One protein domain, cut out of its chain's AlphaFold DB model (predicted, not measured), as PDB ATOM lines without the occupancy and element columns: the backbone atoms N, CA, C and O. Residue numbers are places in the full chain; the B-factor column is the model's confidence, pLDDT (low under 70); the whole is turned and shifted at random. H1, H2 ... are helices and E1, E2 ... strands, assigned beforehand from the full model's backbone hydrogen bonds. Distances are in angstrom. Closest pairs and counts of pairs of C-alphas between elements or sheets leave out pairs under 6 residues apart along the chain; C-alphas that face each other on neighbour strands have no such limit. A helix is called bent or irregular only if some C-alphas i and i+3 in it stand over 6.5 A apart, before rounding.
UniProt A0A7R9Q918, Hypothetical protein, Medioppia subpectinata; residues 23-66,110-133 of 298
ATOM      1  N   LEU A  23      49.035  -6.961  28.533       67.88
ATOM      2  CA  LEU A  23      49.347  -8.268  27.963       67.88
ATOM      3  C   LEU A  23      48.274  -8.618  26.933       67.88
ATOM      4  O   LEU A  23      47.117  -8.796  27.297       67.88
ATOM      5  N   SER A  24      48.653  -8.756  25.661       62.75
ATOM      6  CA  SER A  24      47.732  -9.067  24.554       62.75
ATOM      7  C   SER A  24      46.832 -10.302  24.751       62.75
ATOM      8  O   SER A  24      45.731 -10.292  24.205       62.75
ATOM      9  N   PRO A  25      47.226 -11.354  25.504       65.81
ATOM     10  CA  PRO A  25      46.325 -12.466  25.822       65.81
ATOM     11  C   PRO A  25      45.165 -12.106  26.767       65.81
ATOM     12  O   PRO A  25      44.245 -12.907  26.919       65.81
ATOM     13  N   LEU A  26      45.201 -10.942  27.425       64.56
ATOM     14  CA  LEU A  26      44.142 -10.476  28.317       64.56
ATOM     15  C   LEU A  26      43.131  -9.620  27.551       64.56
ATOM     16  O   LEU A  26      43.490  -8.787  26.716       64.56
ATOM     17  N   LEU A  27      41.846  -9.803  27.865       65.69
ATOM     18  CA  LEU A  27      40.788  -8.954  27.327       65.69
ATOM     19  C   LEU A  27      41.025  -7.495  27.755       65.69
ATOM     20  O   LEU A  27      41.310  -7.256  28.933       65.69
ATOM     21  N   PRO A  28      40.882  -6.514  26.841       68.19
ATOM     22  CA  PRO A  28      40.949  -5.111  27.215       68.19
ATOM     23  C   PRO A  28      39.942  -4.809  28.334       68.19
ATOM     24  O   PRO A  28      38.768  -5.171  28.195       68.19
ATOM     25  N   PRO A  29      40.359  -4.151  29.430       70.38
ATOM     26  CA  PRO A  29      39.446  -3.818  30.514       70.38
ATOM     27  C   PRO A  29      38.344  -2.879  30.015       70.38
ATOM     28  O   PRO A  29      38.543  -2.076  29.093       70.38
ATOM     29  N   SER A  30      37.162  -2.982  30.627       75.88
ATOM     30  CA  SER A  30      36.079  -2.044  30.337       75.88
ATOM     31  C   SER A  30      36.473  -0.623  30.781       75.88
ATOM     32  O   SER A  30      37.154  -0.487  31.800       75.88
ATOM     33  N   PRO A  31      36.104   0.434  30.026       77.25
ATOM     34  CA  PRO A  31      36.389   1.805  30.434       77.25
ATOM     35  C   PRO A  31      35.784   2.089  31.814       77.25
ATOM     36  O   PRO A  31      34.631   1.707  32.046       77.25
ATOM     37  N   PRO A  32      36.519   2.754  32.718       79.31
ATOM     38  CA  PRO A  32      35.993   3.080  34.027       79.31
ATOM     39  C   PRO A  32      34.846   4.088  33.884       79.31
ATOM     40  O   PRO A  32      34.864   4.970  33.015       79.31
ATOM     41  N   LYS A  33      33.823   3.931  34.725       79.19
ATOM     42  CA  LYS A  33      32.662   4.828  34.751       79.19
ATOM     43  C   LYS A  33      32.697   5.658  36.015       79.19
ATOM     44  O   LYS A  33      32.938   5.120  37.090       79.19
ATOM     45  N   ILE A  34      32.400   6.939  35.885       78.44
ATOM     46  CA  ILE A  34      32.341   7.854  37.018       78.44
ATOM     47  C   ILE A  34      30.924   7.865  37.600       78.44
ATOM     48  O   ILE A  34      29.948   8.034  36.864       78.44
ATOM     49  N   SER A  35      30.801   7.708  38.916       74.94
ATOM     50  CA  SER A  35      29.562   7.936  39.663       74.94
ATOM     51  C   SER A  35      29.683   9.179  40.541       74.94
ATOM     52  O   SER A  35      30.707   9.407  41.176       74.94
ATOM     53  N   SER A  36      28.624   9.990  40.577       68.12
ATOM     54  CA  SER A  36      28.579  11.198  41.405       68.12
ATOM     55  C   SER A  36      28.213  10.855  42.845       68.12
ATOM     56  O   SER A  36      27.112  10.351  43.086       68.12
ATOM     57  N   GLY A  37      29.054  11.260  43.795       61.28
ATOM     58  CA  GLY A  37      28.644  11.507  45.171       61.28
ATOM     59  C   GLY A  37      27.582  12.612  45.220       61.28
ATOM     60  O   GLY A  37      27.443  13.430  44.298       61.28
ATOM     61  N   LYS A  38      26.749  12.614  46.265       56.38
ATOM     62  CA  LYS A  38      25.646  13.575  46.432       56.38
ATOM     63  C   LYS A  38      26.183  15.016  46.490       56.38
ATOM     64  O   LYS A  38      26.576  15.467  47.556       56.38
ATOM     65  N   GLY A  39      26.108  15.763  45.384       58.06
ATOM     66  CA  GLY A  39      26.335  17.219  45.382       58.06
ATOM     67  C   GLY A  39      27.236  17.790  44.284       58.06
ATOM     68  O   GLY A  39      27.436  19.002  44.263       58.06
ATOM     69  N   ILE A  40      27.760  16.978  43.360       59.44
ATOM     70  CA  ILE A  40      28.662  17.466  42.307       59.44
ATOM     71  C   ILE A  40      27.883  17.957  41.080       59.44
ATOM     72  O   ILE A  40      26.859  17.403  40.678       59.44
ATOM     73  N   GLN A  41      28.398  19.014  40.454       62.31
ATOM     74  CA  GLN A  41      27.915  19.520  39.172       62.31
ATOM     75  C   GLN A  41      28.151  18.470  38.072       62.31
ATOM     76  O   GLN A  41      29.292  18.252  37.662       62.31
ATOM     77  N   CYS A  42      27.079  17.863  37.544       66.12
ATOM     78  CA  CYS A  42      27.136  16.848  36.478       66.12
ATOM     79  C   CYS A  42      28.006  17.248  35.269       66.12
ATOM     80  O   CYS A  42      28.557  16.382  34.597       66.12
ATOM     81  N   ALA A  43      28.142  18.551  34.998       71.38
ATOM     82  CA  ALA A  43      28.958  19.069  33.905       71.38
ATOM     83  C   ALA A  43      30.455  18.731  34.053       71.38
ATOM     84  O   ALA A  43      31.043  18.221  33.103       71.38
ATOM     85  N   LYS A  44      31.050  18.931  35.242       74.81
ATOM     86  CA  LYS A  44      32.468  18.601  35.489       74.81
ATOM     87  C   LYS A  44      32.717  17.095  35.397       74.81
ATOM     88  O   LYS A  44      33.694  16.663  34.801       74.81
ATOM     89  N   LEU A  45      31.806  16.280  35.931       77.00
ATOM     90  CA  LEU A  45      31.920  14.819  35.842       77.00
ATOM     91  C   LEU A  45      31.829  14.327  34.394       77.00
ATOM     92  O   LEU A  45      32.562  13.422  34.004       77.00
ATOM     93  N   SER A  46      30.964  14.943  33.584       79.56
ATOM     94  CA  SER A  46      30.879  14.641  32.154       79.56
ATOM     95  C   SER A  46      32.152  15.034  31.404       79.56
ATOM     96  O   SER A  46      32.553  14.318  30.491       79.56
ATOM     97  N   GLU A  47      32.778  16.153  31.769       81.56
ATOM     98  CA  GLU A  47      34.059  16.582  31.203       81.56
ATOM     99  C   GLU A  47      35.165  15.575  31.535       81.56
ATOM    100  O   GLU A  47      35.832  15.080  30.628       81.56
ATOM    101  N   ILE A  48      35.285  15.167  32.802       81.81
ATOM    102  CA  ILE A  48      36.265  14.163  33.242       81.81
ATOM    103  C   ILE A  48      36.018  12.808  32.558       81.81
ATOM    104  O   ILE A  48      36.957  12.182  32.066       81.81
ATOM    105  N   GLN A  49      34.761  12.362  32.458       83.19
ATOM    106  CA  GLN A  49      34.414  11.130  31.740       83.19
ATOM    107  C   GLN A  49      34.786  11.223  30.252       83.19
ATOM    108  O   GLN A  49      35.246  10.235  29.668       83.19
ATOM    109  N   GLY A  50      34.606  12.398  29.642       82.94
ATOM    110  CA  GLY A  50      35.037  12.695  28.278       82.94
ATOM    111  C   GLY A  50      36.552  12.579  28.126       82.94
ATOM    112  O   GLY A  50      37.012  11.819  27.276       82.94
ATOM    113  N   LEU A  51      37.314  13.233  29.005       82.38
ATOM    114  CA  LEU A  51      38.779  13.210  29.002       82.38
ATOM    115  C   LEU A  51      39.347  11.798  29.186       82.38
ATOM    116  O   LEU A  51      40.265  11.404  28.469       82.38
ATOM    117  N   ILE A  52      38.781  11.002  30.098       83.25
ATOM    118  CA  ILE A  52      39.178   9.599  30.281       83.25
ATOM    119  C   ILE A  52      38.907   8.795  29.008       83.25
ATOM    120  O   ILE A  52      39.758   8.027  28.563       83.25
ATOM    121  N   THR A  53      37.730   8.967  28.407       84.81
ATOM    122  CA  THR A  53      37.354   8.233  27.190       84.81
ATOM    123  C   THR A  53      38.271   8.596  26.024       84.81
ATOM    124  O   THR A  53      38.712   7.712  25.288       84.81
ATOM    125  N   GLU A  54      38.599   9.878  25.881       85.00
ATOM    126  CA  GLU A  54      39.532  10.374  24.874       85.00
ATOM    127  C   GLU A  54      40.949   9.834  25.101       85.00
ATOM    128  O   GLU A  54      41.560   9.312  24.169       85.00
ATOM    129  N   SER A  55      41.442   9.869  26.343       82.00
ATOM    130  CA  SER A  55      42.746   9.308  26.716       82.00
ATOM    131  C   SER A  55      42.819   7.805  26.421       82.00
ATOM    132  O   SER A  55      43.785   7.329  25.825       82.00
ATOM    133  N   ILE A  56      41.761   7.043  26.721       80.88
ATOM    134  CA  ILE A  56      41.683   5.614  26.378       80.88
ATOM    135  C   ILE A  56      41.720   5.406  24.863       80.88
ATOM    136  O   ILE A  56      42.425   4.512  24.394       80.88
ATOM    137  N   ALA A  57      40.964   6.191  24.093       82.19
ATOM    138  CA  ALA A  57      40.952   6.088  22.636       82.19
ATOM    139  C   ALA A  57      42.341   6.384  22.045       82.19
ATOM    140  O   ALA A  57      42.845   5.593  21.248       82.19
ATOM    141  N   ARG A  58      42.989   7.454  22.518       81.50
ATOM    142  CA  ARG A  58      44.346   7.857  22.131       81.50
ATOM    143  C   ARG A  58      45.378   6.787  22.476       81.50
ATOM    144  O   ARG A  58      46.173   6.409  21.621       81.50
ATOM    145  N   ASN A  59      45.323   6.234  23.686       78.12
ATOM    146  CA  ASN A  59      46.215   5.157  24.118       78.12
ATOM    147  C   ASN A  59      46.008   3.886  23.283       78.12
ATOM    148  O   ASN A  59      46.976   3.236  22.893       78.12
ATOM    149  N   ARG A  60      44.759   3.531  22.952       78.31
ATOM    150  CA  ARG A  60      44.472   2.375  22.086       78.31
ATOM    151  C   ARG A  60      45.052   2.540  20.688       78.31
ATOM    152  O   ARG A  60      45.592   1.573  20.158       78.31
ATOM    153  N   GLU A  61      44.946   3.730  20.107       79.06
ATOM    154  CA  GLU A  61      45.555   4.037  18.811       79.06
ATOM    155  C   GLU A  61      47.084   3.999  18.900       79.06
ATOM    156  O   GLU A  61      47.727   3.297  18.121       79.06
ATOM    157  N   HIS A  62      47.663   4.675  19.895       73.44
ATOM    158  CA  HIS A  62      49.110   4.787  20.058       73.44
ATOM    159  C   HIS A  62      49.800   3.424  20.205       73.44
ATOM    160  O   HIS A  62      50.812   3.169  19.555       73.44
ATOM    161  N   TYR A  63      49.217   2.527  21.002       72.81
ATOM    162  CA  TYR A  63      49.754   1.188  21.245       72.81
ATOM    163  C   TYR A  63      49.209   0.122  20.278       72.81
ATOM    164  O   TYR A  63      49.459  -1.066  20.480       72.81
ATOM    165  N   ASN A  64      48.458   0.509  19.238       71.81
ATOM    166  CA  ASN A  64      47.781  -0.407  18.309       71.81
ATOM    167  C   ASN A  64      46.970  -1.507  19.021       71.81
ATOM    168  O   ASN A  64      46.901  -2.653  18.568       71.81
ATOM    169  N   ILE A  65      46.324  -1.165  20.139       68.12
ATOM    170  CA  ILE A  65      45.430  -2.055  20.894       68.12
ATOM    171  C   ILE A  65      44.074  -2.076  20.167       68.12
ATOM    172  O   ILE A  65      43.040  -1.640  20.675       68.12
ATOM    173  N   ALA A  66      44.079  -2.534  18.917       60.06
ATOM    174  CA  ALA A  66      42.890  -2.693  18.098       60.06
ATOM    175  C   ALA A  66      42.328  -4.112  18.260       60.06
ATOM    176  O   ALA A  66      42.907  -5.083  17.786       60.06
ATOM    177  N   SER A 110      33.846  -6.632  35.951       53.78
ATOM    178  CA  SER A 110      35.039  -5.759  35.866       53.78
ATOM    179  C   SER A 110      34.716  -4.338  35.373       53.78
ATOM    180  O   SER A 110      35.502  -3.734  34.638       53.78
ATOM    181  N   CYS A 111      33.543  -3.807  35.729       55.78
ATOM    182  CA  CYS A 111      33.244  -2.386  35.557       55.78
ATOM    183  C   CYS A 111      33.774  -1.646  36.784       55.78
ATOM    184  O   CYS A 111      33.138  -1.665  37.834       55.78
ATOM    185  N   VAL A 112      34.938  -1.008  36.658       69.94
ATOM    186  CA  VAL A 112      35.471  -0.160  37.730       69.94
ATOM    187  C   VAL A 112      34.623   1.109  37.783       69.94
ATOM    188  O   VAL A 112      34.602   1.893  36.829       69.94
ATOM    189  N   LEU A 113      33.877   1.267  38.874       71.69
ATOM    190  CA  LEU A 113      33.167   2.498  39.197       71.69
ATOM    191  C   LEU A 113      34.110   3.393  40.001       71.69
ATOM    192  O   LEU A 113      34.616   2.980  41.041       71.69
ATOM    193  N   LEU A 114      34.361   4.594  39.493       76.62
ATOM    194  CA  LEU A 114      35.080   5.653  40.191       76.62
ATOM    195  C   LEU A 114      34.041   6.575  40.823       76.62
ATOM    196  O   LEU A 114      33.369   7.324  40.113       76.62
ATOM    197  N   GLU A 115      33.879   6.490  42.139       79.69
ATOM    198  CA  GLU A 115      33.065   7.445  42.889       79.69
ATOM    199  C   GLU A 115      33.874   8.722  43.127       79.69
ATOM    200  O   GLU A 115      35.055   8.661  43.465       79.69
ATOM    201  N   VAL A 116      33.249   9.869  42.871       81.25
ATOM    202  CA  VAL A 116      33.815  11.193  43.153       81.25
ATOM    203  C   VAL A 116      32.970  11.784  44.267       81.25
ATOM    204  O   VAL A 116      31.769  11.986  44.052       81.25
ATOM    205  N   ASP A 117      33.559  12.030  45.435       78.44
ATOM    206  CA  ASP A 117      32.799  12.415  46.627       78.44
ATOM    207  C   ASP A 117      32.548  13.926  46.666       78.44
ATOM    208  O   ASP A 117      31.451  14.371  47.027       78.44
ATOM    209  N   ASP A 118      33.517  14.729  46.218       78.31
ATOM    210  CA  ASP A 118      33.422  16.186  46.197       78.31
ATOM    211  C   ASP A 118      34.139  16.860  45.002       78.31
ATOM    212  O   ASP A 118      34.473  16.249  43.986       78.31
ATOM    213  N   THR A 119      34.293  18.189  45.066       76.50
ATOM    214  CA  THR A 119      34.972  18.962  44.009       76.50
ATOM    215  C   THR A 119      36.496  18.839  44.071       76.50
ATOM    216  O   THR A 119      37.146  19.035  43.046       76.50
ATOM    217  N   GLU A 120      37.074  18.523  45.231       79.56
ATOM    218  CA  GLU A 120      38.520  18.335  45.366       79.56
ATOM    219  C   GLU A 120      38.954  17.045  44.667       79.56
ATOM    220  O   GLU A 120      39.912  17.077  43.893       79.56
ATOM    221  N   ASP A 121      38.190  15.963  44.822       80.94
ATOM    222  CA  ASP A 121      38.403  14.704  44.100       80.94
ATOM    223  C   ASP A 121      38.317  14.887  42.583       80.94
ATOM    224  O   ASP A 121      39.143  14.362  41.832       80.94
ATOM    225  N   ALA A 122      37.337  15.668  42.117       77.50
ATOM    226  CA  ALA A 122      37.180  15.970  40.697       77.50
ATOM    227  C   ALA A 122      38.431  16.663  40.127       77.50
ATOM    228  O   ALA A 122      38.918  16.283  39.061       77.50
ATOM    229  N   ASP A 123      38.978  17.643  40.854       78.44
ATOM    230  CA  ASP A 123      40.192  18.351  40.447       78.44
ATOM    231  C   ASP A 123      41.431  17.426  40.500       78.44
ATOM    232  O   ASP A 123      42.291  17.505  39.621       78.44
ATOM    233  N   ILE A 124      41.518  16.505  41.473       78.38
ATOM    234  CA  ILE A 124      42.592  15.496  41.555       78.38
ATOM    235  C   ILE A 124      42.568  14.580  40.331       78.38
ATOM    236  O   ILE A 124      43.611  14.373  39.714       78.38
ATOM    237  N   ILE A 125      41.401  14.062  39.936       77.69
ATOM    238  CA  ILE A 125      41.286  13.173  38.768       77.69
ATOM    239  C   ILE A 125      41.716  13.898  37.491       77.69
ATOM    240  O   ILE A 125      42.427  13.317  36.671       77.69
ATOM    241  N   SER A 126      41.345  15.172  37.335       75.06
ATOM    242  CA  SER A 126      41.807  15.995  36.214       75.06
ATOM    243  C   SER A 126      43.330  16.161  36.186       75.06
ATOM    244  O   SER A 126      43.908  16.172  35.103       75.06
ATOM    245  N   LEU A 127      43.987  16.250  37.347       74.50
ATOM    246  CA  LEU A 127      45.448  16.336  37.459       74.50
ATOM    247  C   LEU A 127      46.168  15.010  37.165       74.50
ATOM    248  O   LEU A 127      47.351  15.034  36.847       74.50
ATOM    249  N   MET A 128      45.490  13.863  37.276       70.50
ATOM    250  CA  MET A 128      46.083  12.549  36.977       70.50
ATOM    251  C   MET A 128      46.132  12.225  35.480       70.50
ATOM    252  O   MET A 128      46.668  11.187  35.098       70.50
ATOM    253  N   ILE A 129      45.525  13.052  34.628       73.44
ATOM    254  CA  ILE A 129      45.589  12.852  33.183       73.44
ATOM    255  C   ILE A 129      46.939  13.375  32.698       73.44
ATOM    256  O   ILE A 129      47.190  14.579  32.711       73.44
ATOM    257  N   ASP A 130      47.795  12.448  32.267       71.00
ATOM    258  CA  ASP A 130      49.133  12.762  31.780       71.00
ATOM    259  C   ASP A 130      49.106  13.750  30.602       71.00
ATOM    260  O   ASP A 130      48.244  13.697  29.717       71.00
ATOM    261  N   SER A 131      50.105  14.634  30.575       70.75
ATOM    262  CA  SER A 131      50.353  15.511  29.430       70.75
ATOM    263  C   SER A 131      50.802  14.705  28.210       70.75
ATOM    264  O   SER A 131      51.583  13.759  28.330       70.75
ATOM    265  N   ASP A 132      50.375  15.122  27.016       70.00
ATOM    266  CA  ASP A 132      50.768  14.446  25.778       70.00
ATOM    267  C   ASP A 132      52.289  14.500  25.555       70.00
ATOM    268  O   ASP A 132      52.930  15.556  25.620       70.00
ATOM    269  N   VAL A 133      52.870  13.343  25.234       79.50
ATOM    270  CA  VAL A 133      54.285  13.221  24.874       79.50
ATOM    271  C   VAL A 133      54.506  13.813  23.470       79.50
ATOM    272  O   VAL A 133      53.774  13.467  22.535       79.50
TER     273      VAL A 133
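What this domain is: This is residues 23 to 66 and 110 to 133 of the 298 residues of the protein "Hypothetical protein" of Medioppia subpectinata (UniProt A0A7R9Q918). Two short parallel strands, E1 and E2, form a narrow ribbon, and each folds back through a tight link into a helix, with the long helix H1 next to E1 and the short helix H2 next to E2. The two helices lie side by side over the same side of the strand pair, and H1, together with the extended stretch of residues 23 to 32 that leads into E1, follows the longest axis. The printed part has 68 residues with two named helices and two named strands, in the order E1, H1, E2, H2; its one sheet has the order E1, E2, parallel, and the class is mixed, helices and strands. The whole is flat, spanning 40 by 29 by 15 A, and only just loose, close to compact, with a radius of gyration of the C-alphas of 13.5 A.

How they stand to each other: The sheet consists of E1, residues 33 to 36, and E2, residues 113 to 116. The two strands are parallel neighbours, with an angle of 34 degrees between their N-to-C directions. The C-alphas of Ile 34 and Leu 114 face each other at 4.7 A, and those of Ser 36 and Val 116 face each other at 5.5 A. Across the pair, N 114 and O 33 are within hydrogen-bond range at 2.8 A, and so are N 35 and O 114 at 2.9 A. From E1 a tight link of 5 residues leads to H1, residues 42 to 62. The closest C-alphas of E1 and H1 are those of Ile 34 and Gln 49, 6.5 A apart. From E2 a tight link of 2 residues leads to H2, residues 119 to 127. The closest C-alphas of E2 and H2 are those of Val 116 and Ala 122, 6.3 A apart. H1 and H2 touch, with 5 pairs of C-alphas within 8 A, and H1 does so with residues 44 to 48 alone; the closest C-alphas are those of Ile 48 and Ser 126, 6.6 A apart. The two helices run the same way at a shallow tilt of 18 degrees. E1 and H2 are apart. In H1 and H2 every O i to N i+4 pair is within hydrogen-bond range.

Where its parts are: E1, residues 33 to 36, begins with the C-alpha of Lys 33 at (32.662, 4.828, 34.751). E2, residues 113 to 116, has four residues as well. H1, residues 42 to 62, is the longest helix with 21 residues, and its first and last C-alphas are 30.0 A apart; it begins with C-alpha 42 at (27.136, 16.848, 36.478) and ends with C-alpha 62 at (49.110, 4.787, 20.058). H2, residues 119 to 127, measures 12.6 A from first to last C-alpha and ends with C-alpha 127 at (45.448, 16.336, 37.459). Neither helix is bent.

The domain as a whole: The two C-alphas farthest apart are those of Pro 25 and Gly 39, at 40.8 A, while the first and last printed C-alphas, those of Leu 23 and Val 133, are 22.3 A apart. Residues 67 to 109 are cut out and not printed, and C-alphas 66 and 110 are 19.7 A apart across this cut. The link from H1 to E2 runs across the cut. Of the links that are printed whole, E1 to H1 and E2 to H2, both are tight. The mean pLDDT of the printed part is 73.8, and the model's confidence is low, under 70, in 18 residues: 23 to 28, 36 to 42, 65 to 66 and 110 to 112.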